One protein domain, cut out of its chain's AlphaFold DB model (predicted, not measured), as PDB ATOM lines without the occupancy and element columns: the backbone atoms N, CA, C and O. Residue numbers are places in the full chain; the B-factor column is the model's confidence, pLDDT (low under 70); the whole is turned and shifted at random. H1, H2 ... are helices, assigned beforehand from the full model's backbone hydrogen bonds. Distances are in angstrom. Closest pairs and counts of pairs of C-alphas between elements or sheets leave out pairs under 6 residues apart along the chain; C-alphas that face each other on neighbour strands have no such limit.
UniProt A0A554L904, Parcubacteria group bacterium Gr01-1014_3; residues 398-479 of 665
ATOM      1  N   GLY A 398     123.289 231.090 134.352       72.62
ATOM      2  CA  GLY A 398     123.013 229.950 133.477       72.62
ATOM      3  C   GLY A 398     123.239 230.219 131.984       72.62
ATOM      4  O   GLY A 398     123.425 229.277 131.214       72.62
ATOM      5  N   GLU A 399     123.241 231.479 131.545       72.25
ATOM      6  CA  GLU A 399     123.490 231.849 130.146       72.25
ATOM      7  C   GLU A 399     124.995 231.917 129.854       72.25
ATOM      8  O   GLU A 399     125.451 231.379 128.845       72.25
ATOM      9  N   LEU A 400     125.794 232.458 130.784       80.38
ATOM     10  CA  LEU A 400     127.261 232.455 130.680       80.38
ATOM     11  C   LEU A 400     127.848 231.046 130.636       80.38
ATOM     12  O   LEU A 400     128.753 230.779 129.848       80.38
ATOM     13  N   GLU A 401     127.306 230.123 131.427       85.56
ATOM     14  CA  GLU A 401     127.736 228.723 131.399       85.56
ATOM     15  C   GLU A 401     127.500 228.067 130.030       85.56
ATOM     16  O   GLU A 401     128.358 227.323 129.547       85.56
ATOM     17  N   LYS A 402     126.384 228.387 129.360       83.00
ATOM     18  CA  LYS A 402     126.118 227.924 127.988       83.00
ATOM     19  C   LYS A 402     127.104 228.527 126.993       83.00
ATOM     20  O   LYS A 402     127.624 227.798 126.152       83.00
ATOM     21  N   ILE A 403     127.398 229.820 127.123       84.12
ATOM     22  CA  ILE A 403     128.375 230.516 126.275       84.12
ATOM     23  C   ILE A 403     129.771 229.896 126.437       84.12
ATOM     24  O   ILE A 403     130.457 229.641 125.448       84.12
ATOM     25  N   PHE A 404     130.193 229.579 127.666       93.56
ATOM     26  CA  PHE A 404     131.464 228.889 127.897       93.56
ATOM     27  C   PHE A 404     131.507 227.514 127.227       93.56
ATOM     28  O   PHE A 404     132.509 227.181 126.592       93.56
ATOM     29  N   ALA A 405     130.423 226.739 127.329       90.81
ATOM     30  CA  ALA A 405     130.325 225.432 126.684       90.81
ATOM     31  C   ALA A 405     130.364 225.536 125.148       90.81
ATOM     32  O   ALA A 405     130.999 224.716 124.484       90.81
ATOM     33  N   GLU A 406     129.728 226.558 124.573       86.81
ATOM     34  CA  GLU A 406     129.782 226.823 123.134       86.81
ATOM     35  C   GLU A 406     131.207 227.160 122.674       86.81
ATOM     36  O   GLU A 406     131.699 226.583 121.698       86.81
ATOM     37  N   PHE A 407     131.914 228.033 123.400       93.62
ATOM     38  CA  PHE A 407     133.302 228.355 123.073       93.62
ATOM     39  C   PHE A 407     134.234 227.152 123.208       93.62
ATOM     40  O   PHE A 407     135.104 226.986 122.355       93.62
ATOM     41  N   ASP A 408     134.032 226.268 124.192       95.12
ATOM     42  CA  ASP A 408     134.794 225.015 124.283       95.12
ATOM     43  C   ASP A 408     134.621 224.149 123.032       95.12
ATOM     44  O   ASP A 408     135.598 223.625 122.489       95.12
ATOM     45  N   LEU A 409     133.380 223.995 122.557       87.56
ATOM     46  CA  LEU A 409     133.089 223.233 121.340       87.56
ATOM     47  C   LEU A 409     133.741 223.877 120.116       87.56
ATOM     48  O   LEU A 409     134.315 223.179 119.277       87.56
ATOM     49  N   ARG A 410     133.694 225.208 120.024       89.88
ATOM     50  CA  ARG A 410     134.270 225.954 118.905       89.88
ATOM     51  C   ARG A 410     135.799 225.900 118.895       89.88
ATOM     52  O   ARG A 410     136.380 225.665 117.839       89.88
ATOM     53  N   ILE A 411     136.445 226.039 120.052       95.88
ATOM     54  CA  ILE A 411     137.898 225.872 120.212       95.88
ATOM     55  C   ILE A 411     138.315 224.462 119.780       95.88
ATOM     56  O   ILE A 411     139.217 224.327 118.957       95.88
ATOM     57  N   LYS A 412     137.615 223.418 120.251       95.31
ATOM     58  CA  LYS A 412     137.880 222.026 119.837       95.31
ATOM     59  C   LYS A 412     137.724 221.832 118.331       95.31
ATOM     60  O   LYS A 412     138.552 221.178 117.704       95.31
ATOM     61  N   LYS A 413     136.684 222.418 117.734       91.19
ATOM     62  CA  LYS A 413     136.469 222.372 116.283       91.19
ATOM     63  C   LYS A 413     137.650 222.981 115.523       91.19
ATOM     64  O   LYS A 413     138.122 222.367 114.570       91.19
ATOM     65  N   TYR A 414     138.143 224.152 115.926       93.56
ATOM     66  CA  TYR A 414     139.297 224.770 115.263       93.56
ATOM     67  C   TYR A 414     140.595 223.996 115.485       93.56
ATOM     68  O   TYR A 414     141.377 223.859 114.551       93.56
ATOM     69  N   GLU A 415     140.799 223.422 116.668       95.94
ATOM     70  CA  GLU A 415     141.928 222.527 116.937       95.94
ATOM     71  C   GLU A 415     141.929 221.319 115.984       95.94
ATOM     72  O   GLU A 415     142.950 221.016 115.369       95.94
ATOM     73  N   MET A 416     140.765 220.693 115.769       91.12
ATOM     74  CA  MET A 416     140.610 219.621 114.779       91.12
ATOM     75  C   MET A 416     140.861 220.101 113.346       91.12
ATOM     76  O   MET A 416     141.502 219.389 112.577       91.12
ATOM     77  N   LEU A 417     140.391 221.298 112.980       89.81
ATOM     78  CA  LEU A 417     140.611 221.864 111.645       89.81
ATOM     79  C   LEU A 417     142.090 222.149 111.365       89.81
ATOM     80  O   LEU A 417     142.542 221.921 110.246       89.81
ATOM     81  N   LEU A 418     142.853 222.619 112.357       93.06
ATOM     82  CA  LEU A 418     144.298 222.812 112.207       93.06
ATOM     83  C   LEU A 418     145.003 221.478 111.931       93.06
ATOM     84  O   LEU A 418     145.806 221.391 111.002       93.06
ATOM     85  N   ILE A 419     144.637 220.425 112.672       92.06
ATOM     86  CA  ILE A 419     145.172 219.070 112.475       92.06
ATOM     87  C   ILE A 419     144.816 218.534 111.083       92.06
ATOM     88  O   ILE A 419     145.702 218.078 110.360       92.06
ATOM     89  N   ASP A 420     143.542 218.614 110.694       89.31
ATOM     90  CA  ASP A 420     143.042 218.134 109.398       89.31
ATOM     91  C   ASP A 420     143.760 218.815 108.223       89.31
ATOM     92  O   ASP A 420     144.158 218.179 107.245       89.31
ATOM     93  N   ARG A 421     144.055 220.110 108.374       89.81
ATOM     94  CA  ARG A 421     144.787 220.906 107.381       89.81
ATOM     95  C   ARG A 421     146.304 220.791 107.478       89.81
ATOM     96  O   ARG A 421     147.005 221.505 106.764       89.81
ATOM     97  N   LYS A 422     146.828 219.908 108.334       94.31
ATOM     98  CA  LYS A 422     148.273 219.735 108.575       94.31
ATOM     99  C   LYS A 422     148.972 221.049 108.959       94.31
ATOM    100  O   LYS A 422     150.165 221.227 108.703       94.31
ATOM    101  N   MET A 423     148.234 221.974 109.568       91.25
ATOM    102  CA  MET A 423     148.792 223.172 110.176       91.25
ATOM    103  C   MET A 423     149.341 222.743 111.531       91.25
ATOM    104  O   MET A 423     148.583 222.374 112.417       91.25
ATOM    105  N   THR A 424     150.662 222.722 111.664       93.94
ATOM    106  CA  THR A 424     151.388 222.413 112.894       93.94
ATOM    107  C   THR A 424     151.875 223.704 113.545       93.94
ATOM    108  O   THR A 424     151.946 224.760 112.914       93.94
ATOM    109  N   GLN A 425     152.258 223.634 114.819       93.38
ATOM    110  CA  GLN A 425     152.825 224.786 115.522       93.38
ATOM    111  C   GLN A 425     154.119 225.294 114.859       93.38
ATOM    112  O   GLN A 425     154.412 226.484 114.916       93.38
ATOM    113  N   GLU A 426     154.864 224.411 114.190       91.69
ATOM    114  CA  GLU A 426     156.095 224.754 113.474       91.69
ATOM    115  C   GLU A 426     155.822 225.517 112.172       91.69
ATOM    116  O   GLU A 426     156.498 226.504 111.892       91.69
ATOM    117  N   ASN A 427     154.831 225.091 111.376       93.88
ATOM    118  CA  ASN A 427     154.551 225.717 110.079       93.88
ATOM    119  C   ASN A 427     153.553 226.886 110.166       93.88
ATOM    120  O   ASN A 427     153.533 227.734 109.277       93.88
ATOM    121  N   ASN A 428     152.753 226.964 111.234       94.75
ATOM    122  CA  ASN A 428     151.760 228.013 111.459       94.75
ATOM    123  C   ASN A 428     151.715 228.449 112.938       94.75
ATOM    124  O   ASN A 428     150.669 228.355 113.587       94.75
ATOM    125  N   PRO A 429     152.819 228.990 113.494       95.06
ATOM    126  CA  PRO A 429     152.895 229.358 114.912       95.06
ATOM    127  C   PRO A 429     151.857 230.414 115.313       95.06
ATOM    128  O   PRO A 429     151.370 230.404 116.440       95.06
ATOM    129  N   LYS A 430     151.465 231.300 114.386       94.00
ATOM    130  CA  LYS A 430     150.445 232.330 114.635       94.00
ATOM    131  C   LYS A 430     149.051 231.740 114.875       94.00
ATOM    132  O   LYS A 430     148.343 232.224 115.749       94.00
ATOM    133  N   ALA A 431     148.673 230.692 114.141       94.81
ATOM    134  CA  ALA A 431     147.372 230.043 114.307       94.81
ATOM    135  C   ALA A 431     147.255 229.395 115.696       94.81
ATOM    136  O   ALA A 431     146.250 229.556 116.386       94.81
ATOM    137  N   TYR A 432     148.323 228.726 116.135       95.81
ATOM    138  CA  TYR A 432     148.394 228.136 117.470       95.81
ATOM    139  C   TYR A 432     148.442 229.197 118.572       95.81
ATOM    140  O   TYR A 432     147.754 229.043 119.572       95.81
ATOM    141  N   ALA A 433     149.148 230.313 118.361       94.88
ATOM    142  CA  ALA A 433     149.143 231.428 119.307       94.88
ATOM    143  C   ALA A 433     147.732 232.011 119.518       94.88
ATOM    144  O   ALA A 433     147.336 232.234 120.658       94.88
ATOM    145  N   LEU A 434     146.950 232.198 118.445       93.25
ATOM    146  CA  LEU A 434     145.553 232.648 118.538       93.25
ATOM    147  C   LEU A 434     144.670 231.631 119.275       93.25
ATOM    148  O   LEU A 434     143.852 232.010 120.114       93.25
ATOM    149  N   LEU A 435     144.847 230.336 118.994       96.38
ATOM    150  CA  LEU A 435     144.115 229.268 119.677       96.38
ATOM    151  C   LEU A 435     144.444 229.223 121.180       96.38
ATOM    152  O   LEU A 435     143.536 229.080 122.003       96.38
ATOM    153  N   ASP A 436     145.715 229.380 121.547       96.50
ATOM    154  CA  ASP A 436     146.170 229.403 122.939       96.50
ATOM    155  C   ASP A 436     145.673 230.651 123.677       96.50
ATOM    156  O   ASP A 436     145.191 230.545 124.806       96.50
ATOM    157  N   GLN A 437     145.693 231.818 123.025       94.94
ATOM    158  CA  GLN A 437     145.116 233.052 123.565       94.94
ATOM    159  C   GLN A 437     143.607 232.919 123.793       94.94
ATOM    160  O   GLN A 437     143.112 233.309 124.851       94.94
ATOM    161  N   ALA A 438     142.872 232.302 122.861       94.88
ATOM    162  CA  ALA A 438     141.451 232.017 123.044       94.88
ATOM    163  C   ALA A 438     141.206 231.097 124.255       94.88
ATOM    164  O   ALA A 438     140.348 231.389 125.086       94.88
ATOM    165  N   LYS A 439     141.994 230.022 124.412       97.75
ATOM    166  CA  LYS A 439     141.917 229.121 125.580       97.75
ATOM    167  C   LYS A 439     142.216 229.863 126.890       97.75
ATOM    168  O   LYS A 439     141.481 229.712 127.867       97.75
ATOM    169  N   GLN A 440     143.265 230.683 126.905       95.50
ATOM    170  CA  GLN A 440     143.687 231.460 128.070       95.50
ATOM    171  C   GLN A 440     142.621 232.478 128.492       95.50
ATOM    172  O   GLN A 440     142.251 232.538 129.665       95.50
ATOM    173  N   HIS A 441     142.077 233.243 127.546       95.12
ATOM    174  CA  HIS A 441     141.032 234.218 127.842       95.12
ATOM    175  C   HIS A 441     139.709 233.562 128.235       95.12
ATOM    176  O   HIS A 441     139.027 234.083 129.112       95.12
ATOM    177  N   LEU A 442     139.374 232.391 127.689       96.50
ATOM    178  CA  LEU A 442     138.211 231.636 128.151       96.50
ATOM    179  C   LEU A 442     138.375 231.201 129.616       96.50
ATOM    180  O   LEU A 442     137.418 231.264 130.387       96.50
ATOM    181  N   GLN A 443     139.589 230.826 130.032       96.12
ATOM    182  CA  GLN A 443     139.872 230.546 131.439       96.12
ATOM    183  C   GLN A 443     139.742 231.800 132.311       96.12
ATOM    184  O   GLN A 443     139.094 231.745 133.352       96.12
ATOM    185  N   TYR A 444     140.275 232.944 131.874       95.81
ATOM    186  CA  TYR A 444     140.103 234.204 132.604       95.81
ATOM    187  C   TYR A 444     138.637 234.619 132.724       95.81
ATOM    188  O   TYR A 444     138.225 235.099 133.779       95.81
ATOM    189  N   ALA A 445     137.833 234.375 131.687       91.94
ATOM    190  CA  ALA A 445     136.398 234.614 131.735       91.94
ATOM    191  C   ALA A 445     135.718 233.754 132.812       91.94
ATOM    192  O   ALA A 445     134.913 234.267 133.590       91.94
ATOM    193  N   ARG A 446     136.086 232.469 132.915       95.50
ATOM    194  CA  ARG A 446     135.593 231.566 133.970       95.50
ATOM    195  C   ARG A 446     136.047 231.986 135.362       95.50
ATOM    196  O   ARG A 446     135.247 231.947 136.291       95.50
ATOM    197  N   ASP A 447     137.300 232.401 135.517       94.56
ATOM    198  CA  ASP A 447     137.842 232.834 136.808       94.56
ATOM    199  C   ASP A 447     137.171 234.129 137.288       94.56
ATOM    200  O   ASP A 447     136.852 234.263 138.473       94.56
ATOM    201  N   ALA A 448     136.930 235.077 136.376       89.00
ATOM    202  CA  ALA A 448     136.168 236.292 136.654       89.00
ATOM    203  C   ALA A 448     134.715 235.951 137.025       89.00
ATOM    204  O   ALA A 448     134.216 236.396 138.061       89.00
ATOM    205  N   PHE A 449     134.077 235.060 136.263       91.62
ATOM    206  CA  PHE A 449     132.730 234.571 136.550       91.62
ATOM    207  C   PHE A 449     132.625 233.893 137.926       91.62
ATOM    208  O   PHE A 449     131.725 234.211 138.703       91.62
ATOM    209  N   ALA A 450     133.585 233.039 138.291       92.25
ATOM    210  CA  ALA A 450     133.644 232.384 139.600       92.25
ATOM    211  C   ALA A 450     133.792 233.387 140.759       92.25
ATOM    212  O   ALA A 450     133.266 233.171 141.853       92.25
ATOM    213  N   LYS A 451     134.463 234.519 140.514       92.94
ATOM    214  CA  LYS A 451     134.574 235.649 141.453       92.94
ATOM    215  C   LYS A 451     133.345 236.565 141.448       92.94
ATOM    216  O   LYS A 451     133.339 237.557 142.175       92.94
ATOM    217  N   LYS A 452     132.304 236.228 140.676       85.81
ATOM    218  CA  LYS A 452     131.105 237.047 140.429       85.81
ATOM    219  C   LYS A 452     131.411 238.395 139.762       85.81
ATOM    220  O   LYS A 452     130.609 239.321 139.853       85.81
ATOM    221  N   ASP A 453     132.548 238.500 139.078       83.50
ATOM    222  CA  ASP A 453     132.915 239.644 138.248       83.50
ATOM    223  C   ASP A 453     132.403 239.427 136.819       83.50
ATOM    224  O   ASP A 453     133.104 238.932 135.934       83.50
ATOM    225  N   LEU A 454     131.127 239.756 136.607       79.25
ATOM    226  CA  LEU A 454     130.457 239.577 135.316       79.25
ATOM    227  C   LEU A 454     131.031 240.496 134.228       79.25
ATOM    228  O   LEU A 454     131.081 240.108 133.064       79.25
ATOM    229  N   ALA A 455     131.490 241.693 134.604       73.88
ATOM    230  CA  ALA A 455     132.117 242.624 133.672       73.88
ATOM    231  C   ALA A 455     133.459 242.067 133.177       73.88
ATOM    232  O   ALA A 455     133.699 242.030 131.969       73.88
ATOM    233  N   GLY A 456     134.290 241.549 134.088       78.38
ATOM    234  CA  GLY A 456     135.526 240.850 133.738       78.38
ATOM    235  C   GLY A 456     135.281 239.596 132.892       78.38
ATOM    236  O   GLY A 456     136.006 239.349 131.927       78.38
ATOM    237  N   ALA A 457     134.223 238.834 133.190       83.62
ATOM    238  CA  ALA A 457     133.844 237.662 132.400       83.62
ATOM    239  C   ALA A 457     133.469 238.036 130.956       83.62
ATOM    240  O   ALA A 457     133.999 237.448 130.011       83.62
ATOM    241  N   ASN A 458     132.617 239.050 130.778       78.38
ATOM    242  CA  ASN A 458     132.181 239.519 129.459       78.38
ATOM    243  C   ASN A 458     133.322 240.141 128.647       78.38
ATOM    244  O   ASN A 458     133.434 239.876 127.450       78.38
ATOM    245  N   LEU A 459     134.214 240.894 129.295       81.62
ATOM    246  CA  LEU A 459     135.414 241.434 128.653       81.62
ATOM    247  C   LEU A 459     136.256 240.314 128.030       81.62
ATOM    248  O   LEU A 459     136.628 240.366 126.857       81.62
ATOM    249  N   HIS A 460     136.534 239.267 128.806       89.25
ATOM    250  CA  HIS A 460     137.328 238.147 128.326       89.25
ATOM    251  C   HIS A 460     136.601 237.307 127.269       89.25
ATOM    252  O   HIS A 460     137.249 236.865 126.323       89.25
ATOM    253  N   ILE A 461     135.275 237.158 127.353       85.69
ATOM    254  CA  ILE A 461     134.462 236.563 126.278       85.69
ATOM    255  C   ILE A 461     134.629 237.333 124.960       85.69
ATOM    256  O   ILE A 461     134.810 236.713 123.909       85.69
ATOM    257  N   GLY A 462     134.622 238.668 125.009       73.69
ATOM    258  CA  GLY A 462     134.873 239.509 123.838       73.69
ATOM    259  C   GLY A 462     136.217 239.193 123.175       73.69
ATOM    260  O   GLY A 462     136.277 238.987 121.962       73.69
ATOM    261  N   HIS A 463     137.279 239.047 123.973       83.62
ATOM    262  CA  HIS A 463     138.600 238.660 123.464       83.62
ATOM    263  C   HIS A 463     138.604 237.258 122.838       83.62
ATOM    264  O   HIS A 463     139.154 237.081 121.753       83.62
ATOM    265  N   VAL A 464     137.955 236.269 123.470       89.50
ATOM    266  CA  VAL A 464     137.824 234.911 122.905       89.50
ATOM    267  C   VAL A 464     137.180 234.964 121.519       89.50
ATOM    268  O   VAL A 464     137.678 234.333 120.586       89.50
ATOM    269  N   LYS A 465     136.106 235.748 121.359       83.00
ATOM    270  CA  LYS A 465     135.420 235.916 120.071       83.00
ATOM    271  C   LYS A 465     136.352 236.499 119.003       83.00
ATOM    272  O   LYS A 465     136.397 235.953 117.902       83.00
ATOM    273  N   GLY A 466     137.117 237.538 119.345       69.12
ATOM    274  CA  GLY A 466     138.101 238.154 118.448       69.12
ATOM    275  C   GLY A 466     139.168 237.166 117.971       69.12
ATOM    276  O   GLY A 466     139.326 236.964 116.768       69.12
ATOM    277  N   PHE A 467     139.822 236.453 118.896       90.88
ATOM    278  CA  PHE A 467     140.857 235.474 118.536       90.88
ATOM    279  C   PHE A 467     140.326 234.343 117.653       90.88
ATOM    280  O   PHE A 467     140.996 233.928 116.706       90.88
ATOM    281  N   LEU A 468     139.116 233.845 117.925       85.75
ATOM    282  CA  LEU A 468     138.502 232.798 117.106       85.75
ATOM    283  C   LEU A 468     138.113 233.295 115.710       85.75
ATOM    284  O   LEU A 468     138.182 232.518 114.759       85.75
ATOM    285  N   GLN A 469     137.723 234.563 115.566       78.69
ATOM    286  CA  GLN A 469     137.443 235.175 114.266       78.69
ATOM    287  C   GLN A 469     138.722 235.362 113.438       78.69
ATOM    288  O   GLN A 469     138.725 235.084 112.238       78.69
ATOM    289  N   ASP A 470     139.824 235.778 114.059       77.00
ATOM    290  CA  ASP A 470     141.127 235.891 113.388       77.00
ATOM    291  C   ASP A 470     141.676 234.521 112.985       77.00
ATOM    292  O   ASP A 470     142.177 234.340 111.873       77.00
ATOM    293  N   LEU A 471     141.519 233.524 113.860       90.12
ATOM    294  CA  LEU A 471     141.884 232.144 113.568       90.12
ATOM    295  C   LEU A 471     141.054 231.579 112.407       90.12
ATOM    296  O   LEU A 471     141.610 230.922 111.528       90.12
ATOM    297  N   ALA A 472     139.748 231.867 112.372       85.12
ATOM    298  CA  ALA A 472     138.877 231.491 111.262       85.12
ATOM    299  C   ALA A 472     139.384 232.079 109.944       85.12
ATOM    300  O   ALA A 472     139.611 231.328 109.002       85.12
ATOM    301  N   ARG A 473     139.676 233.387 109.917       79.38
ATOM    302  CA  ARG A 473     140.244 234.073 108.748       79.38
ATOM    303  C   ARG A 473     141.585 233.493 108.312       79.38
ATOM    304  O   ARG A 473     141.846 233.417 107.121       79.38
ATOM    305  N   MET A 474     142.435 233.060 109.242       85.94
ATOM    306  CA  MET A 474     143.725 232.445 108.909       85.94
ATOM    307  C   MET A 474     143.563 231.046 108.310       85.94
ATOM    308  O   MET A 474     144.217 230.708 107.324       85.94
ATOM    309  N   ILE A 475     142.666 230.244 108.885       85.31
ATOM    310  CA  ILE A 475     142.324 228.924 108.362       85.31
ATOM    311  C   ILE A 475     141.673 229.086 106.982       85.31
ATOM    312  O   ILE A 475     142.096 228.443 106.028       85.31
ATOM    313  N   GLU A 476     140.694 229.972 106.833       76.69
ATOM    314  CA  GLU A 476     139.997 230.232 105.570       76.69
ATOM    315  C   GLU A 476     140.898 230.895 104.525       76.69
ATOM    316  O   GLU A 476     140.867 230.502 103.368       76.69
ATOM    317  N   GLY A 477     141.784 231.809 104.915       58.25
ATOM    318  CA  GLY A 477     142.767 232.437 104.031       58.25
ATOM    319  C   GLY A 477     143.752 231.439 103.416       58.25
ATOM    320  O   GLY A 477     144.172 231.621 102.275       58.25
ATOM    321  N   ALA A 478     144.039 230.325 104.102       54.47
ATOM    322  CA  ALA A 478     144.815 229.216 103.545       54.47
ATOM    323  C   ALA A 478     144.095 228.451 102.403       54.47
ATOM    324  O   ALA A 478     144.711 227.594 101.775       54.47
ATOM    325  N   LEU A 479     142.817 228.755 102.096       43.16
ATOM    326  CA  LEU A 479     142.118 228.293 100.878       43.16
ATOM    327  C   LEU A 479     142.498 229.076  99.617       43.16
ATOM    328  O   LEU A 479     142.104 228.666  98.526       43.16
TER     329      LEU A 479
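This is residues 398 to 479 of the 665 residues of a protein of Parcubacteria group bacterium Gr01-1014_3 (UniProt A0A554L904). Three long helices of similar length stand side by side in an up-and-down bundle, H1, H2 and H3, each running against the one before it in the chain. H2 and H3 make a close-set helical hairpin, and H1 packs along this pair less closely, its centre making a triangle with theirs. The printed part has 82 residues with three named helices in the order H1, H2, H3 and no named strand; the class is all helix. The whole is compact, with a radius of gyration of the C-alphas of 13.4 A, and its outline is a rod, spanning 40 by 18 by 16 A.

H1 takes residues 398 to 420 and begins at C-alpha 398, at (123.013, 229.950, 133.477); from first to last C-alpha it is 33.5 A long. After a short link of 8 residues comes H2, residues 429 to 450, which begins at C-alpha 429, at (152.895, 229.358, 114.912), and is 31.5 A long from first to last C-alpha. A tight link of 3 residues leads to H3, residues 454 to 477, the longest helix with 24 residues and 34.4 A from first to last C-alpha. H3 ends at C-alpha 477, at (142.767, 232.437, 104.031).

In the bundle, H1 and H2 touch, and their closest C-alphas are those of Ile 411 and Leu 435, 7.1 A apart. These two form a helical hairpin, running opposite ways at a shallow tilt of 16 degrees. H2 and H3 form a second helical hairpin and touch with 40 pairs of C-alphas within 8 A. Their closest C-alphas are those of Ala 445 and Ala 457, 4.0 A apart, and they run opposite ways at a shallow tilt of 19 degrees. H3 touches H1 with residues 464 to 475 alone, in 6 pairs of C-alphas within 8 A. The closest C-alphas of H1 and H3 are those of Leu 418 and Ile 475, 7.5 A apart, and the two helices run the same way at a shallow tilt of 23 degrees. In H2 and H3 every O i to N i+4 pair is within hydrogen-bond range; in H1 18 of 19 are.

The two C-alphas farthest apart are those of Lys 452 and Leu 479, at 42.0 A, and the first and last printed C-alphas, of Gly 398 and Leu 479, are 37.8 A apart. The printed part has no cut, and neither link is long. The mean pLDDT of the printed part is 87.4; residue 466 and residues 477 to 479 are under 70.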